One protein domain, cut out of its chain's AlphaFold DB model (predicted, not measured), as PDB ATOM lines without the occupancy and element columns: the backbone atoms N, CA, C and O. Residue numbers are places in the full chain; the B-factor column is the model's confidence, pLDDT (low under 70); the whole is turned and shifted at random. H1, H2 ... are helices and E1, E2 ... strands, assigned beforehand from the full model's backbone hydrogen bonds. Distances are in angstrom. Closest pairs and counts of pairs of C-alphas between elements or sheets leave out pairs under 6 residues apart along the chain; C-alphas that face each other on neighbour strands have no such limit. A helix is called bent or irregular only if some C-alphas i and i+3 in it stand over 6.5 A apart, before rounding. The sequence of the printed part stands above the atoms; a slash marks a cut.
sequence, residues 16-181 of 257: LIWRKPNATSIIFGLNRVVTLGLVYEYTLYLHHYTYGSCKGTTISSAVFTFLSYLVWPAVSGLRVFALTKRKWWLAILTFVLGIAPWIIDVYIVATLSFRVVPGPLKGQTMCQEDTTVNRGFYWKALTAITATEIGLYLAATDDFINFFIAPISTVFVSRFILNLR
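This is residues 16 to 181 of the 257 residues of an uncharacterized protein of Fomitopsis rosea (UniProt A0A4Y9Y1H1). Four long helical rods, H1, H2, the bent H3 and H4, run back and forth side by side in an open row, each beside the one before it. At one end of the rods the strand hairpin E1 and E2 sits by residues 51 to 58 of H2; at the rods' other end H5 begins near Leu 83 of H2 and runs across the direction of H2, and its residues 169 to 181 stick out free. The printed part has 166 residues, with five named helices and two named strands in the order H1 H2 H3 E1 E2 H4 H5; the class is mostly helix, and the two-stranded sheet, E1 - E2, is antiparallel. The whole is loose, with a radius of gyration of the C-alphas of 20.1 A and spans of 59 by 43 by 26 A.

H1, residues 23 to 44, begins with C-alpha 23 at (46.580, 19.359, -27.988) and is 32.2 A long. H2, residues 51 to 83, is the longest helix, at 49.1 A. H3, residues 88 to 111, was assigned as one helix by its hydrogen bonds but is bent: C-alphas 98 and 101 are 6.5 A apart. Its arms, H3a of residues 88 to 98 and H3b of residues 101 to 111, stand at a steep tilt of 39 degrees. E1 is residues 113 to 118 and E2 residues 125 to 130. H4, residues 135 to 155, is 30.1 A long. H5, residues 161 to 181, is 29.7 A long, ends with C-alpha 181 at (52.121, 3.572, -40.952), has a kink of 32 degrees near residue 168, and is only just irregular, with C-alphas 163 and 166 6.9 A apart.

H2, H3a, H3b and H4 form a bundle, helices grouped side by side. H1 and H2 form a helical hairpin and touch at a shallow tilt of 28 degrees, opposite ways, closest at the C-alphas of Val 34 and Ser 68, 4.8 A. H2 and H3a, also a helical hairpin, touch closest at the C-alphas of Pro 73 and Gly 98, 4.8 A, with residues 72 to 81 of H2 alone. H2 touches H3b with residues 59 to 70 alone. H4 touches H3a with residues 145 to 149 alone, closest at the C-alphas of Leu 97 and Glu 149, 7.1 A. H1 and H4 are apart. E1 and E2 form an antiparallel hairpin, with N 115 and O 128 at 3.0 A, within hydrogen-bond range; the closest C-alphas of H2 and E1 are Tyr 51 and Val 116, 6.5 A. H5 is close to H2 but not clearly touching, only just about perpendicular at 73 degrees, with the C-alphas of Leu 83 and Ile 161 closest at 7.7 A. Every O i to N i+4 pair is within hydrogen-bond range in H1, H3a, H3b and H4, against 26 of 29 in H2 and 13 of 17 in H5.

The C-alphas farthest apart, of Lys 85 and Lys 122, are 61.6 A apart. The printed part has no cut, and no link is long. The mean pLDDT of the printed part is 71.5; among the residues under 70 are 16 to 30, 78 to 88 and 153 to 181.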
ATOM      1  N   LEU A  16      38.037   8.249 -32.606       53.78
ATOM      2  CA  LEU A  16      39.404   8.112 -32.082       53.78
ATOM      3  C   LEU A  16      39.945   9.385 -31.405       53.78
ATOM      4  O   LEU A  16      40.660   9.296 -30.405       53.78
ATOM      5  N   ILE A  17      39.635  10.567 -31.951       55.94
ATOM      6  CA  ILE A  17      40.289  11.843 -31.598       55.94
ATOM      7  C   ILE A  17      39.442  12.683 -30.631       55.94
ATOM      8  O   ILE A  17      39.999  13.378 -29.775       55.94
ATOM      9  N   TRP A  18      38.109  12.614 -30.728       56.22
ATOM     10  CA  TRP A  18      37.201  13.470 -29.948       56.22
ATOM     11  C   TRP A  18      36.748  12.852 -28.624       56.22
ATOM     12  O   TRP A  18      36.163  13.542 -27.791       56.22
ATOM     13  N   ARG A  19      37.096  11.585 -28.360       56.72
ATOM     14  CA  ARG A  19      36.812  10.929 -27.073       56.72
ATOM     15  C   ARG A  19      37.661  11.481 -25.919       56.72
ATOM     16  O   ARG A  19      37.227  11.436 -24.771       56.72
ATOM     17  N   LYS A  20      38.859  12.011 -26.209       57.03
ATOM     18  CA  LYS A  20      39.715  12.767 -25.275       57.03
ATOM     19  C   LYS A  20      40.439  13.896 -26.029       57.03
ATOM     20  O   LYS A  20      41.412  13.610 -26.727       57.03
ATOM     21  N   PRO A  21      39.992  15.160 -25.916       57.00
ATOM     22  CA  PRO A  21      40.622  16.264 -26.629       57.00
ATOM     23  C   PRO A  21      42.024  16.531 -26.066       57.00
ATOM     24  O   PRO A  21      42.180  17.073 -24.973       57.00
ATOM     25  N   ASN A  22      43.047  16.153 -26.831       64.06
ATOM     26  CA  ASN A  22      44.446  16.470 -26.555       64.06
ATOM     27  C   ASN A  22      44.902  17.630 -27.462       64.06
ATOM     28  O   ASN A  22      44.268  17.919 -28.476       64.06
ATOM     29  N   ALA A  23      46.035  18.272 -27.157       58.00
ATOM     30  CA  ALA A  23      46.580  19.359 -27.988       58.00
ATOM     31  C   ALA A  23      46.759  18.952 -29.470       58.00
ATOM     32  O   ALA A  23      46.481  19.736 -30.374       58.00
ATOM     33  N   THR A  24      47.134  17.695 -29.723       60.16
ATOM     34  CA  THR A  24      47.239  17.109 -31.068       60.16
ATOM     35  C   THR A  24      45.886  17.031 -31.787       60.16
ATOM     36  O   THR A  24      45.814  17.328 -32.977       60.16
ATOM     37  N   SER A  25      44.806  16.703 -31.068       61.19
ATOM     38  CA  SER A  25      43.434  16.657 -31.593       61.19
ATOM     39  C   SER A  25      42.962  18.033 -32.063       61.19
ATOM     40  O   SER A  25      42.346  18.160 -33.118       61.19
ATOM     41  N   ILE A  26      43.296  19.076 -31.296       66.94
ATOM     42  CA  ILE A  26      42.939  20.467 -31.607       66.94
ATOM     43  C   ILE A  26      43.668  20.934 -32.870       66.94
ATOM     44  O   ILE A  26      43.043  21.504 -33.759       66.94
ATOM     45  N   ILE A  27      44.967  20.646 -32.992       67.81
ATOM     46  CA  ILE A  27      45.758  21.000 -34.182       67.81
ATOM     47  C   ILE A  27      45.209  20.301 -35.432       67.81
ATOM     48  O   ILE A  27      45.090  20.926 -36.485       67.81
ATOM     49  N   PHE A  28      44.844  19.024 -35.313       65.31
ATOM     50  CA  PHE A  28      44.291  18.259 -36.427       65.31
ATOM     51  C   PHE A  28      42.919  18.793 -36.866       65.31
ATOM     52  O   PHE A  28      42.690  19.013 -38.055       65.31
ATOM     53  N   GLY A  29      42.041  19.108 -35.907       67.50
ATOM     54  CA  GLY A  29      40.756  19.756 -36.176       67.50
ATOM     55  C   GLY A  29      40.908  21.136 -36.824       67.50
ATOM     56  O   GLY A  29      40.209  21.449 -37.784       67.50
ATOM     57  N   LEU A  30      41.867  21.944 -36.364       67.50
ATOM     58  CA  LEU A  30      42.150  23.264 -36.934       67.50
ATOM     59  C   LEU A  30      42.667  23.175 -38.378       67.50
ATOM     60  O   LEU A  30      42.172  23.888 -39.247       67.50
ATOM     61  N   ASN A  31      43.593  22.257 -38.667       70.94
ATOM     62  CA  ASN A  31      44.075  22.003 -40.032       70.94
ATOM     63  C   ASN A  31      42.938  21.561 -40.980       70.94
ATOM     64  O   ASN A  31      42.896  21.904 -42.166       70.94
ATOM     65  N   ARG A  32      41.958  20.833 -40.437       72.38
ATOM     66  CA  ARG A  32      40.777  20.375 -41.171       72.38
ATOM     67  C   ARG A  32      39.814  21.515 -41.509       72.38
ATOM     68  O   ARG A  32      39.333  21.581 -42.639       72.38
ATOM     69  N   VAL A  33      39.587  22.448 -40.583       71.88
ATOM     70  CA  VAL A  33      38.790  23.666 -40.834       71.88
ATOM     71  C   VAL A  33      39.419  24.522 -41.938       71.88
ATOM     72  O   VAL A  33      38.698  24.996 -42.814       71.88
ATOM     73  N   VAL A  34      40.752  24.638 -41.961       71.69
ATOM     74  CA  VAL A  34      41.487  25.365 -43.015       71.69
ATOM     75  C   VAL A  34      41.229  24.759 -44.393       71.69
ATOM     76  O   VAL A  34      40.946  25.473 -45.354       71.69
ATOM     77  N   THR A  35      41.269  23.429 -44.495       72.88
ATOM     78  CA  THR A  35      41.074  22.755 -45.785       72.88
ATOM     79  C   THR A  35      39.634  22.883 -46.286       72.88
ATOM     80  O   THR A  35      39.410  23.070 -47.481       72.88
ATOM     81  N   LEU A  36      38.648  22.849 -45.384       70.69
ATOM     82  CA  LEU A  36      37.244  23.094 -45.731       70.69
ATOM     83  C   LEU A  36      37.005  24.541 -46.187       70.69
ATOM     84  O   LEU A  36      36.254  24.749 -47.140       70.69
ATOM     85  N   GLY A  37      37.676  25.514 -45.563       73.25
ATOM     86  CA  GLY A  37      37.629  26.919 -45.972       73.25
ATOM     87  C   GLY A  37      38.102  27.128 -47.413       73.25
ATOM     88  O   GLY A  37      37.394  27.746 -48.203       73.25
ATOM     89  N   LEU A  38      39.231  26.519 -47.793       70.56
ATOM     90  CA  LEU A  38      39.779  26.619 -49.153       70.56
ATOM     91  C   LEU A  38      38.850  26.028 -50.222       70.56
ATOM     92  O   LEU A  38      38.700  26.592 -51.306       70.56
ATOM     93  N   VAL A  39      38.211  24.889 -49.937       75.25
ATOM     94  CA  VAL A  39      37.277  24.282 -50.896       75.25
ATOM     95  C   VAL A  39      36.000  25.111 -51.016       75.25
ATOM     96  O   VAL A  39      35.493  25.302 -52.122       75.25
ATOM     97  N   TYR A  40      35.499  25.636 -49.898       77.31
ATOM     98  CA  TYR A  40      34.342  26.521 -49.888       77.31
ATOM     99  C   TYR A  40      34.587  27.769 -50.742       77.31
ATOM    100  O   TYR A  40      33.786  28.072 -51.627       77.31
ATOM    101  N   GLU A  41      35.735  28.421 -50.564       69.69
ATOM    102  CA  GLU A  41      36.132  29.597 -51.337       69.69
ATOM    103  C   GLU A  41      36.142  29.305 -52.849       69.69
ATOM    104  O   GLU A  41      35.507  30.026 -53.621       69.69
ATOM    105  N   TYR A  42      36.716  28.173 -53.273       71.38
ATOM    106  CA  TYR A  42      36.699  27.729 -54.674       71.38
ATOM    107  C   TYR A  42      35.289  27.505 -55.245       71.38
ATOM    108  O   TYR A  42      35.046  27.805 -56.414       71.38
ATOM    109  N   THR A  43      34.349  26.981 -54.451       70.25
ATOM    110  CA  THR A  43      32.971  26.738 -54.920       70.25
ATOM    111  C   THR A  43      32.165  28.020 -55.111       70.25
ATOM    112  O   THR A  43      31.313  28.082 -55.999       70.25
ATOM    113  N   LEU A  44      32.451  29.061 -54.325       69.56
ATOM    114  CA  LEU A  44      31.753  30.342 -54.401       69.56
ATOM    115  C   LEU A  44      32.108  31.137 -55.662       69.56
ATOM    116  O   LEU A  44      31.237  31.799 -56.223       69.56
ATOM    117  N   TYR A  45      33.335  31.004 -56.174       64.94
ATOM    118  CA  TYR A  45      33.768  31.666 -57.413       64.94
ATOM    119  C   TYR A  45      32.951  31.276 -58.658       64.94
ATOM    120  O   TYR A  45      32.962  32.010 -59.643       64.94
ATOM    121  N   LEU A  46      32.231  30.149 -58.631       63.00
ATOM    122  CA  LEU A  46      31.463  29.640 -59.774       63.00
ATOM    123  C   LEU A  46      29.978  30.047 -59.766       63.00
ATOM    124  O   LEU A  46      29.259  29.703 -60.705       63.00
ATOM    125  N   HIS A  47      29.490  30.746 -58.735       68.44
ATOM    126  CA  HIS A  47      28.059  31.022 -58.570       68.44
ATOM    127  C   HIS A  47      27.667  32.463 -58.933       68.44
ATOM    128  O   HIS A  47      28.380  33.416 -58.633       68.44
ATOM    129  N   HIS A  48      26.497  32.635 -59.559       64.12
ATOM    130  CA  HIS A  48      25.923  33.957 -59.834       64.12
ATOM    131  C   HIS A  48      25.401  34.610 -58.543       64.12
ATOM    132  O   HIS A  48      24.624  34.009 -57.799       64.12
ATOM    133  N   TYR A  49      25.788  35.864 -58.294       66.56
ATOM    134  CA  TYR A  49      25.453  36.591 -57.068       66.56
ATOM    135  C   TYR A  49      24.137  37.381 -57.188       66.56
ATOM    136  O   TYR A  49      23.952  38.179 -58.110       66.56
ATOM    137  N   THR A  50      23.249  37.236 -56.199       65.00
ATOM    138  CA  THR A  50      22.153  38.183 -55.898       65.00
ATOM    139  C   THR A  50      22.523  39.050 -54.686       65.00
ATOM    140  O   THR A  50      23.417  38.683 -53.934       65.00
ATOM    141  N   TYR A  51      21.861  40.194 -54.450       57.50
ATOM    142  CA  TYR A  51      22.233  41.131 -53.366       57.50
ATOM    143  C   TYR A  51      22.227  40.492 -51.962       57.50
ATOM    144  O   TYR A  51      23.161  40.685 -51.185       57.50
ATOM    145  N   GLY A  52      21.204  39.686 -51.647       62.00
ATOM    146  CA  GLY A  52      21.125  38.953 -50.377       62.00
ATOM    147  C   GLY A  52      22.196  37.864 -50.254       62.00
ATOM    148  O   GLY A  52      22.832  37.741 -49.208       62.00
ATOM    149  N   SER A  53      22.456  37.136 -51.345       70.31
ATOM    150  CA  SER A  53      23.536  36.148 -51.397       70.31
ATOM    151  C   SER A  53      24.915  36.797 -51.335       70.31
ATOM    152  O   SER A  53      25.785  36.249 -50.692       70.31
ATOM    153  N   CYS A  54      25.118  37.984 -51.904       74.56
ATOM    154  CA  CYS A  54      26.399  38.693 -51.908       74.56
ATOM    155  C   CYS A  54      26.898  38.956 -50.481       74.56
ATOM    156  O   CYS A  54      27.978  38.515 -50.100       74.56
ATOM    157  N   LYS A  55      26.056  39.583 -49.648       78.06
ATOM    158  CA  LYS A  55      26.391  39.835 -48.241       78.06
ATOM    159  C   LYS A  55      26.575  38.529 -47.459       78.06
ATOM    160  O   LYS A  55      27.522  38.408 -46.691       78.06
ATOM    161  N   GLY A  56      25.671  37.563 -47.641       78.12
ATOM    162  CA  GLY A  56      25.723  36.281 -46.932       78.12
ATOM    163  C   GLY A  56      26.969  35.464 -47.274       78.12
ATOM    164  O   GLY A  56      27.640  34.982 -46.371       78.12
ATOM    165  N   THR A  57      27.297  35.374 -48.562       76.81
ATOM    166  CA  THR A  57      28.432  34.631 -49.114       76.81
ATOM    167  C   THR A  57      29.775  35.247 -48.727       76.81
ATOM    168  O   THR A  57      30.700  34.516 -48.381       76.81
ATOM    169  N   THR A  58      29.901  36.577 -48.732       76.62
ATOM    170  CA  THR A  58      31.144  37.220 -48.287       76.62
ATOM    171  C   THR A  58      31.349  37.054 -46.784       76.62
ATOM    172  O   THR A  58      32.452  36.726 -46.358       76.62
ATOM    173  N   ILE A  59      30.297  37.207 -45.970       80.56
ATOM    174  CA  ILE A  59      30.400  37.014 -44.515       80.56
ATOM    175  C   ILE A  59      30.733  35.559 -44.182       80.56
ATOM    176  O   ILE A  59      31.605  35.311 -43.353       80.56
ATOM    177  N   SER A  60      30.068  34.590 -44.815       78.25
ATOM    178  CA  SER A  60      30.352  33.176 -44.570       78.25
ATOM    179  C   SER A  60      31.779  32.820 -44.970       78.25
ATOM    180  O   SER A  60      32.472  32.174 -44.188       78.25
ATOM    181  N   SER A  61      32.249  33.294 -46.128       78.00
ATOM    182  CA  SER A  61      33.638  33.116 -46.560       78.00
ATOM    183  C   SER A  61      34.616  33.722 -45.551       78.00
ATOM    184  O   SER A  61      35.507  33.031 -45.061       78.00
ATOM    185  N   ALA A  62      34.376  34.968 -45.129       78.88
ATOM    186  CA  ALA A  62      35.210  35.655 -44.149       78.88
ATOM    187  C   ALA A  62      35.317  34.880 -42.827       78.88
ATOM    188  O   ALA A  62      36.411  34.751 -42.289       78.88
ATOM    189  N   VAL A  63      34.221  34.298 -42.326       81.56
ATOM    190  CA  VAL A  63      34.241  33.478 -41.102       81.56
ATOM    191  C   VAL A  63      35.179  32.276 -41.246       81.56
ATOM    192  O   VAL A  63      35.996  32.035 -40.357       81.56
ATOM    193  N   PHE A  64      35.109  31.535 -42.353       75.81
ATOM    194  CA  PHE A  64      35.987  30.378 -42.570       75.81
ATOM    195  C   PHE A  64      37.454  30.784 -42.745       75.81
ATOM    196  O   PHE A  64      38.351  30.137 -42.189       75.81
ATOM    197  N   THR A  65      37.706  31.889 -43.439       76.12
ATOM    198  CA  THR A  65      39.047  32.461 -43.601       76.12
ATOM    199  C   THR A  65      39.622  32.922 -42.261       76.12
ATOM    200  O   THR A  65      40.762  32.610 -41.924       76.12
ATOM    201  N   PHE A  66      38.818  33.572 -41.423       81.56
ATOM    202  CA  PHE A  66      39.220  34.024 -40.092       81.56
ATOM    203  C   PHE A  66      39.509  32.882 -39.128       81.56
ATOM    204  O   PHE A  66      40.492  32.952 -38.391       81.56
ATOM    205  N   LEU A  67      38.704  31.819 -39.143       77.88
ATOM    206  CA  LEU A  67      38.993  30.612 -38.366       77.88
ATOM    207  C   LEU A  67      40.323  29.980 -38.796       77.88
ATOM    208  O   LEU A  67      41.091  29.534 -37.947       77.88
ATOM    209  N   SER A  68      40.620  30.012 -40.095       74.56
ATOM    210  CA  SER A  68      41.881  29.522 -40.658       74.56
ATOM    211  C   SER A  68      43.079  30.379 -40.240       74.56
ATOM    212  O   SER A  68      44.144  29.849 -39.921       74.56
ATOM    213  N   TYR A  69      42.912  31.701 -40.172       76.69
ATOM    214  CA  TYR A  69      43.973  32.596 -39.724       76.69
ATOM    215  C   TYR A  69      44.289  32.477 -38.238       76.69
ATOM    216  O   TYR A  69      45.453  32.625 -37.895       76.69
ATOM    217  N   LEU A  70      43.330  32.124 -37.372       76.25
ATOM    218  CA  LEU A  70      43.585  31.883 -35.941       76.25
ATOM    219  C   LEU A  70      44.454  30.643 -35.674       76.25
ATOM    220  O   LEU A  70      45.084  30.546 -34.618       76.25
ATOM    221  N   VAL A  71      44.541  29.714 -36.633       74.44
ATOM    222  CA  VAL A  71      45.392  28.519 -36.524       74.44
ATOM    223  C   VAL A  71      46.871  28.896 -36.458       74.44
ATOM    224  O   VAL A  71      47.619  28.335 -35.659       74.44
ATOM    225  N   TRP A  72      47.293  29.874 -37.257       73.62
ATOM    226  CA  TRP A  72      48.682  30.325 -37.335       73.62
ATOM    227  C   TRP A  72      49.229  30.888 -36.012       73.62
ATOM    228  O   TRP A  72      50.223  30.345 -35.526       73.62
ATOM    229  N   PRO A  73      48.606  31.894 -35.366       77.38
ATOM    230  CA  PRO A  73      49.068  32.418 -34.088       77.38
ATOM    231  C   PRO A  73      48.915  31.395 -32.960       77.38
ATOM    232  O   PRO A  73      49.767  31.351 -32.076       77.38
ATOM    233  N   ALA A  74      47.902  30.519 -32.998       76.38
ATOM    234  CA  ALA A  74      47.763  29.435 -32.025       76.38
ATOM    235  C   ALA A  74      48.937  28.444 -32.099       76.38
ATOM    236  O   ALA A  74      49.536  28.100 -31.078       76.38
ATOM    237  N   VAL A  75      49.311  28.021 -33.310       70.38
ATOM    238  CA  VAL A  75      50.462  27.140 -33.539       70.38
ATOM    239  C   VAL A  75      51.772  27.853 -33.192       70.38
ATOM    240  O   VAL A  75      52.636  27.248 -32.558       70.38
ATOM    241  N   SER A  76      51.919  29.134 -33.534       73.25
ATOM    242  CA  SER A  76      53.095  29.939 -33.179       73.25
ATOM    243  C   SER A  76      53.247  30.114 -31.664       73.25
ATOM    244  O   SER A  76      54.319  29.841 -31.127       73.25
ATOM    245  N   GLY A  77      52.178  30.468 -30.946       70.25
ATOM    246  CA  GLY A  77      52.194  30.622 -29.488       70.25
ATOM    247  C   GLY A  77      52.482  29.309 -28.757       70.25
ATOM    248  O   GLY A  77      53.275  29.284 -27.815       70.25
ATOM    249  N   LEU A  78      51.921  28.188 -29.228       67.25
ATOM    250  CA  LEU A  78      52.199  26.862 -28.666       67.25
ATOM    251  C   LEU A  78      53.660  26.438 -28.876       67.25
ATOM    252  O   LEU A  78      54.265  25.837 -27.988       67.25
ATOM    253  N   ARG A  79      54.248  26.783 -30.028       68.38
ATOM    254  CA  ARG A  79      55.677  26.564 -30.296       68.38
ATOM    255  C   ARG A  79      56.540  27.366 -29.328       68.38
ATOM    256  O   ARG A  79      57.410  26.791 -28.684       68.38
ATOM    257  N   VAL A  80      56.260  28.656 -29.154       67.44
ATOM    258  CA  VAL A  80      56.981  29.513 -28.197       67.44
ATOM    259  C   VAL A  80      56.840  28.967 -26.773       67.44
ATOM    260  O   VAL A  80      57.824  28.877 -26.037       67.44
ATOM    261  N   PHE A  81      55.646  28.511 -26.395       63.34
ATOM    262  CA  PHE A  81      55.389  27.898 -25.094       63.34
ATOM    263  C   PHE A  81      56.233  26.639 -24.838       63.34
ATOM    264  O   PHE A  81      56.826  26.502 -23.763       63.34
ATOM    265  N   ALA A  82      56.326  25.750 -25.830       63.38
ATOM    266  CA  ALA A  82      57.146  24.543 -25.752       63.38
ATOM    267  C   ALA A  82      58.648  24.866 -25.665       63.38
ATOM    268  O   ALA A  82      59.387  24.193 -24.947       63.38
ATOM    269  N   LEU A  83      59.089  25.922 -26.353       62.12
ATOM    270  CA  LEU A  83      60.495  26.321 -26.434       62.12
ATOM    271  C   LEU A  83      60.979  27.076 -25.189       62.12
ATOM    272  O   LEU A  83      62.135  26.945 -24.796       62.12
ATOM    273  N   THR A  84      60.101  27.804 -24.497       64.31
ATOM    274  CA  THR A  84      60.512  28.701 -23.398       64.31
ATOM    275  C   THR A  84      60.483  28.040 -22.010       64.31
ATOM    276  O   THR A  84      60.306  28.726 -21.003       64.31
ATOM    277  N   LYS A  85      60.613  26.706 -21.926       57.47
ATOM    278  CA  LYS A  85      60.643  25.922 -20.666       57.47
ATOM    279  C   LYS A  85      59.632  26.425 -19.607       57.47
ATOM    280  O   LYS A  85      60.013  26.699 -18.472       57.47
ATOM    281  N   ARG A  86      58.344  26.566 -19.971       56.19
ATOM    282  CA  ARG A  86      57.233  27.076 -19.120       56.19
ATOM    283  C   ARG A  86      57.223  28.582 -18.781       56.19
ATOM    284  O   ARG A  86      56.477  28.976 -17.887       56.19
ATOM    285  N   LYS A  87      57.933  29.479 -19.472       63.47
ATOM    286  CA  LYS A  87      57.671  30.932 -19.319       63.47
ATOM    287  C   LYS A  87      56.416  31.347 -20.104       63.47
ATOM    288  O   LYS A  87      56.498  31.843 -21.223       63.47
ATOM    289  N   TRP A  88      55.246  31.154 -19.490       68.50
ATOM    290  CA  TRP A  88      53.921  31.415 -20.081       68.50
ATOM    291  C   TRP A  88      53.733  32.855 -20.598       68.50
ATOM    292  O   TRP A  88      52.994  33.060 -21.555       68.50
ATOM    293  N   TRP A  89      54.434  33.843 -20.028       75.75
ATOM    294  CA  TRP A  89      54.328  35.254 -20.428       75.75
ATOM    295  C   TRP A  89      54.708  35.512 -21.895       75.75
ATOM    296  O   TRP A  89      53.991  36.211 -22.602       75.75
ATOM    297  N   LEU A  90      55.801  34.915 -22.380       69.31
ATOM    298  CA  LEU A  90      56.272  35.123 -23.756       69.31
ATOM    299  C   LEU A  90      55.381  34.413 -24.785       69.31
ATOM    300  O   LEU A  90      55.166  34.919 -25.885       69.31
ATOM    301  N   ALA A  91      54.800  33.274 -24.403       68.50
ATOM    302  CA  ALA A  91      53.812  32.571 -25.217       68.50
ATOM    303  C   ALA A  91      52.502  33.364 -25.344       68.50
ATOM    304  O   ALA A  91      51.936  33.461 -26.429       68.50
ATOM    305  N   ILE A  92      52.040  33.977 -24.250       78.00
ATOM    306  CA  ILE A  92      50.861  34.851 -24.279       78.00
ATOM    307  C   ILE A  92      51.155  36.090 -25.123       78.00
ATOM    308  O   ILE A  92      50.338  36.449 -25.962       78.00
ATOM    309  N   LEU A  93      52.324  36.712 -24.954       77.50
ATOM    310  CA  LEU A  93      52.702  37.898 -25.719       77.50
ATOM    311  C   LEU A  93      52.703  37.625 -27.229       77.50
ATOM    312  O   LEU A  93      52.141  38.407 -27.985       77.50
ATOM    313  N   THR A  94      53.283  36.503 -27.656       78.06
ATOM    314  CA  THR A  94      53.331  36.105 -29.074       78.06
ATOM    315  C   THR A  94      51.959  35.734 -29.626       78.06
ATOM    316  O   THR A  94      51.636  36.099 -30.752       78.06
ATOM    317  N   PHE A  95      51.107  35.088 -28.830       78.44
ATOM    318  CA  PHE A  95      49.726  34.815 -29.223       78.44
ATOM    319  C   PHE A  95      48.889  36.095 -29.361       78.44
ATOM    320  O   PHE A  95      48.161  36.256 -30.336       78.44
ATOM    321  N   VAL A  96      49.018  37.029 -28.413       83.31
ATOM    322  CA  VAL A  96      48.319  38.323 -28.447       83.31
ATOM    323  C   VAL A  96      48.789  39.163 -29.634       83.31
ATOM    324  O   VAL A  96      47.954  39.747 -30.323       83.31
ATOM    325  N   LEU A  97      50.098  39.186 -29.915       79.00
ATOM    326  CA  LEU A  97      50.641  39.853 -31.103       79.00
ATOM    327  C   LEU A  97      50.099  39.236 -32.394       79.00
ATOM    328  O   LEU A  97      49.635  39.973 -33.258       79.00
ATOM    329  N   GLY A  98      50.062  37.906 -32.485       79.62
ATOM    330  CA  GLY A  98      49.573  37.205 -33.669       79.62
ATOM    331  C   GLY A  98      48.054  37.299 -33.885       79.62
ATOM    332  O   GLY A  98      47.578  37.080 -34.995       79.62
ATOM    333  N   ILE A  99      47.277  37.658 -32.856       85.00
ATOM    334  CA  ILE A  99      45.842  37.974 -32.979       85.00
ATOM    335  C   ILE A  99      45.612  39.408 -33.476       85.00
ATOM    336  O   ILE A  99      44.558  39.699 -34.041       85.00
ATOM    337  N   ALA A 100      46.566  40.325 -33.306       85.19
ATOM    338  CA  ALA A 100      46.369  41.722 -33.692       85.19
ATOM    339  C   ALA A 100      46.023  41.917 -35.189       85.19
ATOM    340  O   ALA A 100      45.075  42.661 -35.458       85.19
ATOM    341  N   PRO A 101      46.676  41.237 -36.160       80.88
ATOM    342  CA  PRO A 101      46.279  41.295 -37.570       80.88
ATOM    343  C   PRO A 101      44.838  40.816 -37.783       80.88
ATOM    344  O   PRO A 101      44.057  41.474 -38.460       80.88
ATOM    345  N   TRP A 102      44.451  39.739 -37.095       84.62
ATOM    346  CA  TRP A 102      43.108  39.171 -37.184       84.62
ATOM    347  C   TRP A 102      42.019  40.151 -36.726       84.62
ATOM    348  O   TRP A 102      40.991  40.292 -37.386       84.62
ATOM    349  N   ILE A 103      42.244  40.873 -35.622       84.94
ATOM    350  CA  ILE A 103      41.291  41.877 -35.117       84.94
ATOM    351  C   ILE A 103      41.075  42.985 -36.153       84.94
ATOM    352  O   ILE A 103      39.948  43.448 -36.345       84.94
ATOM    353  N   ILE A 104      42.148  43.411 -36.818       84.00
ATOM    354  CA  ILE A 104      42.090  44.454 -37.843       84.00
ATOM    355  C   ILE A 104      41.292  43.956 -39.049       84.00
ATOM    356  O   ILE A 104      40.414  44.675 -39.531       84.00
ATOM    357  N   ASP A 105      41.533  42.724 -39.492       83.94
ATOM    358  CA  ASP A 105      40.823  42.139 -40.629       83.94
ATOM    359  C   ASP A 105      39.318  41.992 -40.344       83.94
ATOM    360  O   ASP A 105      38.481  42.345 -41.180       83.94
ATOM    361  N   VAL A 106      38.949  41.568 -39.131       86.69
ATOM    362  CA  VAL A 106      37.546  41.489 -38.687       86.69
ATOM    363  C   VAL A 106      36.893  42.868 -38.657       86.69
ATOM    364  O   VAL A 106      35.763  43.024 -39.124       86.69
ATOM    365  N   TYR A 107      37.588  43.879 -38.134       86.25
ATOM    366  CA  TYR A 107      37.075  45.247 -38.087       86.25
ATOM    367  C   TYR A 107      36.813  45.808 -39.490       86.25
ATOM    368  O   TYR A 107      35.806  46.484 -39.722       86.25
ATOM    369  N   ILE A 108      37.686  45.495 -40.446       84.19
ATOM    370  CA  ILE A 108      37.495  45.886 -41.841       84.19
ATOM    371  C   ILE A 108      36.248  45.216 -42.389       84.19
ATOM    372  O   ILE A 108      35.342  45.928 -42.809       84.19
ATOM    373  N   VAL A 109      36.141  43.889 -42.302       84.69
ATOM    374  CA  VAL A 109      34.973  43.158 -42.817       84.69
ATOM    375  C   VAL A 109      33.668  43.637 -42.175       84.69
ATOM    376  O   VAL A 109      32.661  43.776 -42.866       84.69
ATOM    377  N   ALA A 110      33.682  43.971 -40.884       84.25
ATOM    378  CA  ALA A 110      32.521  44.513 -40.179       84.25
ATOM    379  C   ALA A 110      32.094  45.912 -40.667       84.25
ATOM    380  O   ALA A 110      30.928  46.279 -40.519       84.25
ATOM    381  N   THR A 111      33.014  46.692 -41.242       84.62
ATOM    382  CA  THR A 111      32.765  48.054 -41.750       84.62
ATOM    383  C   THR A 111      32.614  48.121 -43.272       84.62
ATOM    384  O   THR A 111      32.337  49.197 -43.811       84.62
ATOM    385  N   LEU A 112      32.739  46.987 -43.973       85.44
ATOM    386  CA  LEU A 112      32.532  46.901 -45.415       85.44
ATOM    387  C   LEU A 112      31.078  47.187 -45.797       85.44
ATOM    388  O   LEU A 112      30.126  46.673 -45.206       85.44
ATOM    389  N   SER A 113      30.919  47.984 -46.849       83.69
ATOM    390  CA  SER A 113      29.649  48.183 -47.542       83.69
ATOM    391  C   SER A 113      29.664  47.446 -48.878       83.69
ATOM    392  O   SER A 113      30.653  47.500 -49.603       83.69
ATOM    393  N   PHE A 114      28.563  46.771 -49.219       82.06
ATOM    394  CA  PHE A 114      28.464  45.961 -50.438       82.06
ATOM    395  C   PHE A 114      27.547  46.611 -51.473       82.06
ATOM    396  O   PHE A 114      26.414  47.004 -51.159       82.06
ATOM    397  N   ARG A 115      28.004  46.662 -52.727       82.56
ATOM    398  CA  ARG A 115      27.187  47.038 -53.887       82.56
ATOM    399  C   ARG A 115      27.324  46.004 -54.997       82.56
ATOM    400  O   ARG A 115      28.389  45.438 -55.210       82.56
ATOM    401  N   VAL A 116      26.225  45.755 -55.705       81.31
ATOM    402  CA  VAL A 116      26.214  44.856 -56.863       81.31
ATOM    403  C   VAL A 116      26.449  45.696 -58.110       81.31
ATOM    404  O   VAL A 116      25.681  46.619 -58.380       81.31
ATOM    405  N   VAL A 117      27.503  45.376 -58.854       84.19
ATOM    406  CA  VAL A 117      27.878  46.063 -60.094       84.19
ATOM    407  C   VAL A 117      27.873  45.080 -61.272       84.19
ATOM    408  O   VAL A 117      28.101  43.880 -61.077       84.19
ATOM    409  N   PRO A 118      27.570  45.545 -62.497       83.69
ATOM    410  CA  PRO A 118      27.624  44.693 -63.679       83.69
ATOM    411  C   PRO A 118      29.058  44.206 -63.925       83.69
ATOM    412  O   PRO A 118      30.001  44.993 -63.894       83.69
ATOM    413  N   GLY A 119      29.200  42.900 -64.153       81.31
ATOM    414  CA  GLY A 119      30.457  42.228 -64.469       81.31
ATOM    415  C   GLY A 119      31.011  42.599 -65.854       81.31
ATOM    416  O   GLY A 119      30.289  43.159 -66.682       81.31
ATOM    417  N   PRO A 120      32.273  42.238 -66.153       80.62
ATOM    418  CA  PRO A 120      32.876  42.454 -67.473       80.62
ATOM    419  C   PRO A 120      32.203  41.628 -68.585       80.62
ATOM    420  O   PRO A 120      32.309  41.967 -69.761       80.62
ATOM    421  N   LEU A 121      31.495  40.552 -68.221       82.69
ATOM    422  CA  LEU A 121      30.723  39.715 -69.136       82.69
ATOM    423  C   LEU A 121      29.230  40.049 -69.062       82.69
ATOM    424  O   LEU A 121      28.665  40.275 -67.990       82.69
ATOM    425  N   LYS A 122      28.565  40.031 -70.221       78.56
ATOM    426  CA  LYS A 122      27.132  40.322 -70.343       78.56
ATOM    427  C   LYS A 122      26.315  39.306 -69.533       78.56
ATOM    428  O   LYS A 122      26.360  38.114 -69.816       78.56
ATOM    429  N   GLY A 123      25.563  39.788 -68.543       76.12
ATOM    430  CA  GLY A 123      24.733  38.951 -67.666       76.12
ATOM    431  C   GLY A 123      25.425  38.459 -66.389       76.12
ATOM    432  O   GLY A 123      24.785  37.773 -65.596       76.12
ATOM    433  N   GLN A 124      26.692  38.819 -66.150       77.88
ATOM    434  CA  GLN A 124      27.335  38.605 -64.852       77.88
ATOM    435  C   GLN A 124      27.156  39.811 -63.927       77.88
ATOM    436  O   GLN A 124      27.150  40.964 -64.358       77.88
ATOM    437  N   THR A 125      27.040  39.527 -62.636       79.12
ATOM    438  CA  THR A 125      27.022  40.500 -61.544       79.12
ATOM    439  C   THR A 125      28.169  40.172 -60.604       79.12
ATOM    440  O   THR A 125      28.398  39.005 -60.286       79.12
ATOM    441  N   MET A 126      28.897  41.195 -60.168       78.00
ATOM    442  CA  MET A 126      29.965  41.051 -59.185       78.00
ATOM    443  C   MET A 126      29.698  41.931 -57.968       78.00
ATOM    444  O   MET A 126      29.026  42.964 -58.047       78.00
ATOM    445  N   CYS A 127      30.197  41.473 -56.829       79.81
ATOM    446  CA  CYS A 127      30.136  42.187 -55.567       79.81
ATOM    447  C   CYS A 127      31.329  43.132 -55.477       79.81
ATOM    448  O   CYS A 127      32.472  42.687 -55.536       79.81
ATOM    449  N   GLN A 128      31.061  44.427 -55.345       84.12
ATOM    450  CA  GLN A 128      32.083  45.424 -55.074       84.12
ATOM    451  C   GLN A 128      32.019  45.838 -53.604       84.12
ATOM    452  O   GLN A 128      30.943  46.124 -53.064       84.12
ATOM    453  N   GLU A 129      33.186  45.833 -52.972       85.19
ATOM    454  CA  GLU A 129      33.389  46.169 -51.568       85.19
ATOM    455  C   GLU A 129      33.865  47.619 -51.447       85.19
ATOM    456  O   GLU A 129      34.901  47.992 -52.002       85.19
ATOM    457  N   ASP A 130      33.120  48.429 -50.699       82.81
ATOM    458  CA  ASP A 130      33.474  49.809 -50.381       82.81
ATOM    459  C   ASP A 130      33.897  49.899 -48.905       82.81
ATOM    460  O   ASP A 130      33.114  49.611 -47.994       82.81
ATOM    461  N   THR A 131      35.144  50.316 -48.657       81.31
ATOM    462  CA  THR A 131      35.687  50.549 -47.308       81.31
ATOM    463  C   THR A 131      35.633  52.031 -46.952       81.31
ATOM    464  O   THR A 131      36.120  52.865 -47.716       81.31
ATOM    465  N   THR A 132      35.168  52.370 -45.751       78.50
ATOM    466  CA  THR A 132      35.298  53.731 -45.189       78.50
ATOM    467  C   THR A 132      36.663  53.978 -44.534       78.50
ATOM    468  O   THR A 132      37.029  55.120 -44.258       78.50
ATOM    469  N   VAL A 133      37.435  52.914 -44.293       78.69
ATOM    470  CA  VAL A 133      38.748  52.965 -43.640       78.69
ATOM    471  C   VAL A 133      39.832  53.384 -44.638       78.69
ATOM    472  O   VAL A 133      39.886  52.890 -45.764       78.69
ATOM    473  N   ASN A 134      40.740  54.275 -44.227       84.06
ATOM    474  CA  ASN A 134      41.856  54.690 -45.075       84.06
ATOM    475  C   ASN A 134      42.817  53.512 -45.319       84.06
ATOM    476  O   ASN A 134      43.554  53.099 -44.419       84.06
ATOM    477  N   ARG A 135      42.863  53.017 -46.561       78.56
ATOM    478  CA  ARG A 135      43.712  51.891 -46.977       78.56
ATOM    479  C   ARG A 135      45.190  52.113 -46.626       78.56
ATOM    480  O   ARG A 135      45.869  51.178 -46.219       78.56
ATOM    481  N   GLY A 136      45.681  53.353 -46.707       83.38
ATOM    482  CA  GLY A 136      47.065  53.678 -46.351       83.38
ATOM    483  C   GLY A 136      47.375  53.515 -44.858       83.38
ATOM    484  O   GLY A 136      48.495  53.158 -44.506       83.38
ATOM    485  N   PHE A 137      46.398  53.748 -43.979       82.88
ATOM    486  CA  PHE A 137      46.557  53.524 -42.540       82.88
ATOM    487  C   PHE A 137      46.612  52.027 -42.218       82.88
ATOM    488  O   PHE A 137      47.471  51.599 -41.453       82.88
ATOM    489  N   TYR A 138      45.762  51.230 -42.869       80.75
ATOM    490  CA  TYR A 138      45.726  49.775 -42.713       80.75
ATOM    491  C   TYR A 138      47.055  49.101 -43.066       80.75
ATOM    492  O   TYR A 138      47.626  48.399 -42.234       80.75
ATOM    493  N   TRP A 139      47.593  49.367 -44.261       81.00
ATOM    494  CA  TRP A 139      48.871  48.782 -44.678       81.00
ATOM    495  C   TRP A 139      50.003  49.150 -43.721       81.00
ATOM    496  O   TRP A 139      50.810  48.296 -43.369       81.00
ATOM    497  N   LYS A 140      50.023  50.397 -43.231       84.06
ATOM    498  CA  LYS A 140      50.999  50.837 -42.227       84.06
ATOM    499  C   LYS A 140      50.846  50.076 -40.909       84.06
ATOM    500  O   LYS A 140      51.845  49.589 -40.385       84.06
ATOM    501  N   ALA A 141      49.623  49.938 -40.397       83.19
ATOM    502  CA  ALA A 141      49.350  49.214 -39.156       83.19
ATOM    503  C   ALA A 141      49.782  47.742 -39.247       83.19
ATOM    504  O   ALA A 141      50.487  47.259 -38.364       83.19
ATOM    505  N   LEU A 142      49.455  47.061 -40.350       79.50
ATOM    506  CA  LEU A 142      49.895  45.686 -40.592       79.50
ATOM    507  C   LEU A 142      51.415  45.564 -40.635       79.50
ATOM    508  O   LEU A 142      51.975  44.707 -39.958       79.50
ATOM    509  N   THR A 143      52.092  46.435 -41.390       82.69
ATOM    510  CA  THR A 143      53.561  46.398 -41.477       82.69
ATOM    511  C   THR A 143      54.231  46.656 -40.132       82.69
ATOM    512  O   THR A 143      55.267  46.070 -39.850       82.69
ATOM    513  N   ALA A 144      53.643  47.500 -39.280       85.50
ATOM    514  CA  ALA A 144      54.171  47.754 -37.947       85.50
ATOM    515  C   ALA A 144      54.031  46.521 -37.041       85.50
ATOM    516  O   ALA A 144      54.967  46.190 -36.316       85.50
ATOM    517  N   ILE A 145      52.896  45.819 -37.106       82.81
ATOM    518  CA  ILE A 145      52.659  44.603 -36.317       82.81
ATOM    519  C   ILE A 145      53.619  43.490 -36.743       82.81
ATOM    520  O   ILE A 145      54.312  42.931 -35.894       82.81
ATOM    521  N   THR A 146      53.736  43.224 -38.046       79.06
ATOM    522  CA  THR A 146      54.644  42.186 -38.558       79.06
ATOM    523  C   THR A 146      56.108  42.534 -38.302       79.06
ATOM    524  O   THR A 146      56.886  41.669 -37.906       79.06
ATOM    525  N   ALA A 147      56.497  43.805 -38.437       81.00
ATOM    526  CA  ALA A 147      57.842  44.251 -38.079       81.00
ATOM    527  C   ALA A 147      58.128  44.083 -36.580       81.00
ATOM    528  O   ALA A 147      59.246  43.732 -36.210       81.00
ATOM    529  N   THR A 148      57.129  44.296 -35.720       80.88
ATOM    530  CA  THR A 148      57.263  44.087 -34.271       80.88
ATOM    531  C   THR A 148      57.437  42.605 -33.946       80.88
ATOM    532  O   THR A 148      58.304  42.267 -33.145       80.88
ATOM    533  N   GLU A 149      56.687  41.710 -34.598       72.88
ATOM    534  CA  GLU A 149      56.890  40.260 -34.467       72.88
ATOM    535  C   GLU A 149      58.293  39.832 -34.912       72.88
ATOM    536  O   GLU A 149      58.976  39.110 -34.186       72.88
ATOM    537  N   ILE A 150      58.756  40.318 -36.068       76.12
ATOM    538  CA  ILE A 150      60.103  40.029 -36.582       76.12
ATOM    539  C   ILE A 150      61.170  40.578 -35.627       76.12
ATOM    540  O   ILE A 150      62.138  39.888 -35.322       76.12
ATOM    541  N   GLY A 151      60.987  41.791 -35.107       73.56
ATOM    542  CA  GLY A 151      61.889  42.386 -34.122       73.56
ATOM    543  C   GLY A 151      61.962  41.572 -32.831       73.56
ATOM    544  O   GLY A 151      63.055  41.340 -32.321       73.56
ATOM    545  N   LEU A 152      60.823  41.074 -32.337       71.62
ATOM    546  CA  LEU A 152      60.763  40.204 -31.159       71.62
ATOM    547  C   LEU A 152      61.487  38.870 -31.403       71.62
ATOM    548  O   LEU A 152      62.168  38.365 -30.513       71.62
ATOM    549  N   TYR A 153      61.365  38.324 -32.615       66.56
ATOM    550  CA  TYR A 153      62.044  37.102 -33.043       66.56
ATOM    551  C   TYR A 153      63.564  37.280 -33.145       66.56
ATOM    552  O   TYR A 153      64.315  36.407 -32.723       66.56
ATOM    553  N   LEU A 154      64.027  38.421 -33.662       69.00
ATOM    554  CA  LEU A 154      65.454  38.739 -33.773       69.00
ATOM    555  C   LEU A 154      66.085  39.123 -32.426       69.00
ATOM    556  O   LEU A 154      67.262  38.860 -32.205       69.00
ATOM    557  N   ALA A 155      65.318  39.736 -31.521       66.12
ATOM    558  CA  ALA A 155      65.786  40.118 -30.188       66.12
ATOM    559  C   ALA A 155      65.876  38.932 -29.209       66.12
ATOM    560  O   ALA A 155      66.520  39.048 -28.162       66.12
ATOM    561  N   ALA A 156      65.247  37.797 -29.535       64.38
ATOM    562  CA  ALA A 156      65.393  36.544 -28.804       64.38
ATOM    563  C   ALA A 156      66.794  35.952 -29.056       64.38
ATOM    564  O   ALA A 156      66.986  35.067 -29.883       64.38
ATOM    565  N   THR A 157      67.783  36.476 -28.337       53.75
ATOM    566  CA  THR A 157      69.226  36.187 -28.447       53.75
ATOM    567  C   THR A 157      69.660  34.864 -27.797       53.75
ATOM    568  O   THR A 157      70.784  34.742 -27.323       53.75
ATOM    569  N   ASP A 158      68.804  33.838 -27.809       54.12
ATOM    570  CA  ASP A 158      69.215  32.467 -27.480       54.12
ATOM    571  C   ASP A 158      69.409  31.684 -28.796       54.12
ATOM    572  O   ASP A 158      68.486  31.060 -29.331       54.12
ATOM    573  N   ASP A 159      70.639  31.753 -29.319       52.31
ATOM    574  CA  ASP A 159      71.134  31.362 -30.659       52.31
ATOM    575  C   ASP A 159      70.894  29.908 -31.131       52.31
ATOM    576  O   ASP A 159      71.391  29.489 -32.174       52.31
ATOM    577  N   PHE A 160      70.096  29.104 -30.434       50.53
ATOM    578  CA  PHE A 160      69.854  27.707 -30.808       50.53
ATOM    579  C   PHE A 160      68.487  27.474 -31.467       50.53
ATOM    580  O   PHE A 160      68.285  26.495 -32.180       50.53
ATOM    581  N   ILE A 161      67.517  28.364 -31.249       49.47
ATOM    582  CA  ILE A 161      66.100  28.049 -31.488       49.47
ATOM    583  C   ILE A 161      65.713  28.154 -32.971       49.47
ATOM    584  O   ILE A 161      64.947  27.322 -33.463       49.47
ATOM    585  N   ASN A 162      66.305  29.085 -33.722       48.12
ATOM    586  CA  ASN A 162      65.947  29.325 -35.126       48.12
ATOM    587  C   ASN A 162      66.399  28.204 -36.078       48.12
ATOM    588  O   ASN A 162      65.784  27.997 -37.122       48.12
ATOM    589  N   PHE A 163      67.404  27.418 -35.681       51.00
ATOM    590  CA  PHE A 163      67.890  26.268 -36.448       51.00
ATOM    591  C   PHE A 163      66.942  25.056 -36.370       51.00
ATOM    592  O   PHE A 163      66.873  24.258 -37.302       51.00
ATOM    593  N   PHE A 164      66.154  24.933 -35.294       52.31
ATOM    594  CA  PHE A 164      65.271  23.781 -35.056       52.31
ATOM    595  C   PHE A 164      63.809  24.005 -35.472       52.31
ATOM    596  O   PHE A 164      63.059  23.036 -35.582       52.31
ATOM    597  N   ILE A 165      63.389  25.234 -35.791       54.25
ATOM    598  CA  ILE A 165      61.998  25.547 -36.182       54.25
ATOM    599  C   ILE A 165      61.578  24.838 -37.478       54.25
ATOM    600  O   ILE A 165      60.478  24.283 -37.546       54.25
ATOM    601  N   ALA A 166      62.446  24.828 -38.494       52.44
ATOM    602  CA  ALA A 166      62.178  24.143 -39.758       52.44
ATOM    603  C   ALA A 166      62.234  22.600 -39.630       52.44
ATOM    604  O   ALA A 166      61.337  21.939 -40.152       52.44
ATOM    605  N   PRO A 167      63.186  21.996 -38.890       49.91
ATOM    606  CA  PRO A 167      63.173  20.562 -38.594       49.91
ATOM    607  C   PRO A 167      61.991  20.097 -37.739       49.91
ATOM    608  O   PRO A 167      61.503  18.992 -37.922       49.91
ATOM    609  N   ILE A 168      61.500  20.895 -36.788       56.62
ATOM    610  CA  ILE A 168      60.423  20.443 -35.894       56.62
ATOM    611  C   ILE A 168      59.112  20.252 -36.669       56.62
ATOM    612  O   ILE A 168      58.403  19.277 -36.423       56.62
ATOM    613  N   SER A 169      58.799  21.115 -37.642       60.06
ATOM    614  CA  SER A 169      57.612  20.932 -38.489       60.06
ATOM    615  C   SER A 169      57.718  19.666 -39.346       60.06
ATOM    616  O   SER A 169      56.750  18.909 -39.430       60.06
ATOM    617  N   THR A 170      58.900  19.369 -39.896       54.78
ATOM    618  CA  THR A 170      59.137  18.150 -40.684       54.78
ATOM    619  C   THR A 170      59.175  16.899 -39.812       54.78
ATOM    620  O   THR A 170      58.643  15.869 -40.215       54.78
ATOM    621  N   VAL A 171      59.699  16.977 -38.588       59.78
ATOM    622  CA  VAL A 171      59.702  15.875 -37.614       59.78
ATOM    623  C   VAL A 171      58.290  15.567 -37.129       59.78
ATOM    624  O   VAL A 171      57.943  14.393 -37.036       59.78
ATOM    625  N   PHE A 172      57.450  16.573 -36.862       52.94
ATOM    626  CA  PHE A 172      56.052  16.335 -36.489       52.94
ATOM    627  C   PHE A 172      55.258  15.710 -37.636       52.94
ATOM    628  O   PHE A 172      54.527  14.752 -37.396       52.94
ATOM    629  N   VAL A 173      55.446  16.181 -38.872       62.25
ATOM    630  CA  VAL A 173      54.804  15.586 -40.057       62.25
ATOM    631  C   VAL A 173      55.303  14.157 -40.287       62.25
ATOM    632  O   VAL A 173      54.491  13.245 -40.433       62.25
ATOM    633  N   SER A 174      56.616  13.917 -40.222       52.78
ATOM    634  CA  SER A 174      57.192  12.575 -40.366       52.78
ATOM    635  C   SER A 174      56.740  11.625 -39.268       52.78
ATOM    636  O   SER A 174      56.366  10.502 -39.576       52.78
ATOM    637  N   ARG A 175      56.733  12.043 -37.996       56.41
ATOM    638  CA  ARG A 175      56.297  11.187 -36.879       56.41
ATOM    639  C   ARG A 175      54.802  10.915 -36.909       56.41
ATOM    640  O   ARG A 175      54.390   9.817 -36.556       56.41
ATOM    641  N   PHE A 176      54.001  11.871 -37.369       63.03
ATOM    642  CA  PHE A 176      52.580  11.655 -37.609       63.03
ATOM    643  C   PHE A 176      52.360  10.599 -38.705       63.03
ATOM    644  O   PHE A 176      51.616   9.645 -38.493       63.03
ATOM    645  N   ILE A 177      53.083  10.697 -39.825       67.19
ATOM    646  CA  ILE A 177      53.017   9.718 -40.921       67.19
ATOM    647  C   ILE A 177      53.563   8.343 -40.497       67.19
ATOM    648  O   ILE A 177      52.971   7.321 -40.837       67.19
ATOM    649  N   LEU A 178      54.660   8.291 -39.739       55.38
ATOM    650  CA  LEU A 178      55.255   7.043 -39.248       55.38
ATOM    651  C   LEU A 178      54.356   6.338 -38.237       55.38
ATOM    652  O   LEU A 178      54.188   5.128 -38.336       55.38
ATOM    653  N   ASN A 179      53.725   7.078 -37.323       54.53
ATOM    654  CA  ASN A 179      52.762   6.501 -36.387       54.53
ATOM    655  C   ASN A 179      51.520   5.968 -37.111       54.53
ATOM    656  O   ASN A 179      51.020   4.905 -36.750       54.53
ATOM    657  N   LEU A 180      51.065   6.647 -38.170       51.94
ATOM    658  CA  LEU A 180      49.991   6.137 -39.026       51.94
ATOM    659  C   LEU A 180      50.397   4.847 -39.748       51.94
ATOM    660  O   LEU A 180      49.610   3.905 -39.816       51.94
ATOM    661  N   ARG A 181      51.632   4.770 -40.257       58.88
ATOM    662  CA  ARG A 181      52.121   3.572 -40.952       58.88
ATOM    663  C   ARG A 181      52.422   2.403 -40.023       58.88
ATOM    664  O   ARG A 181      52.164   1.274 -40.415       58.88
TER     665      ARG A 181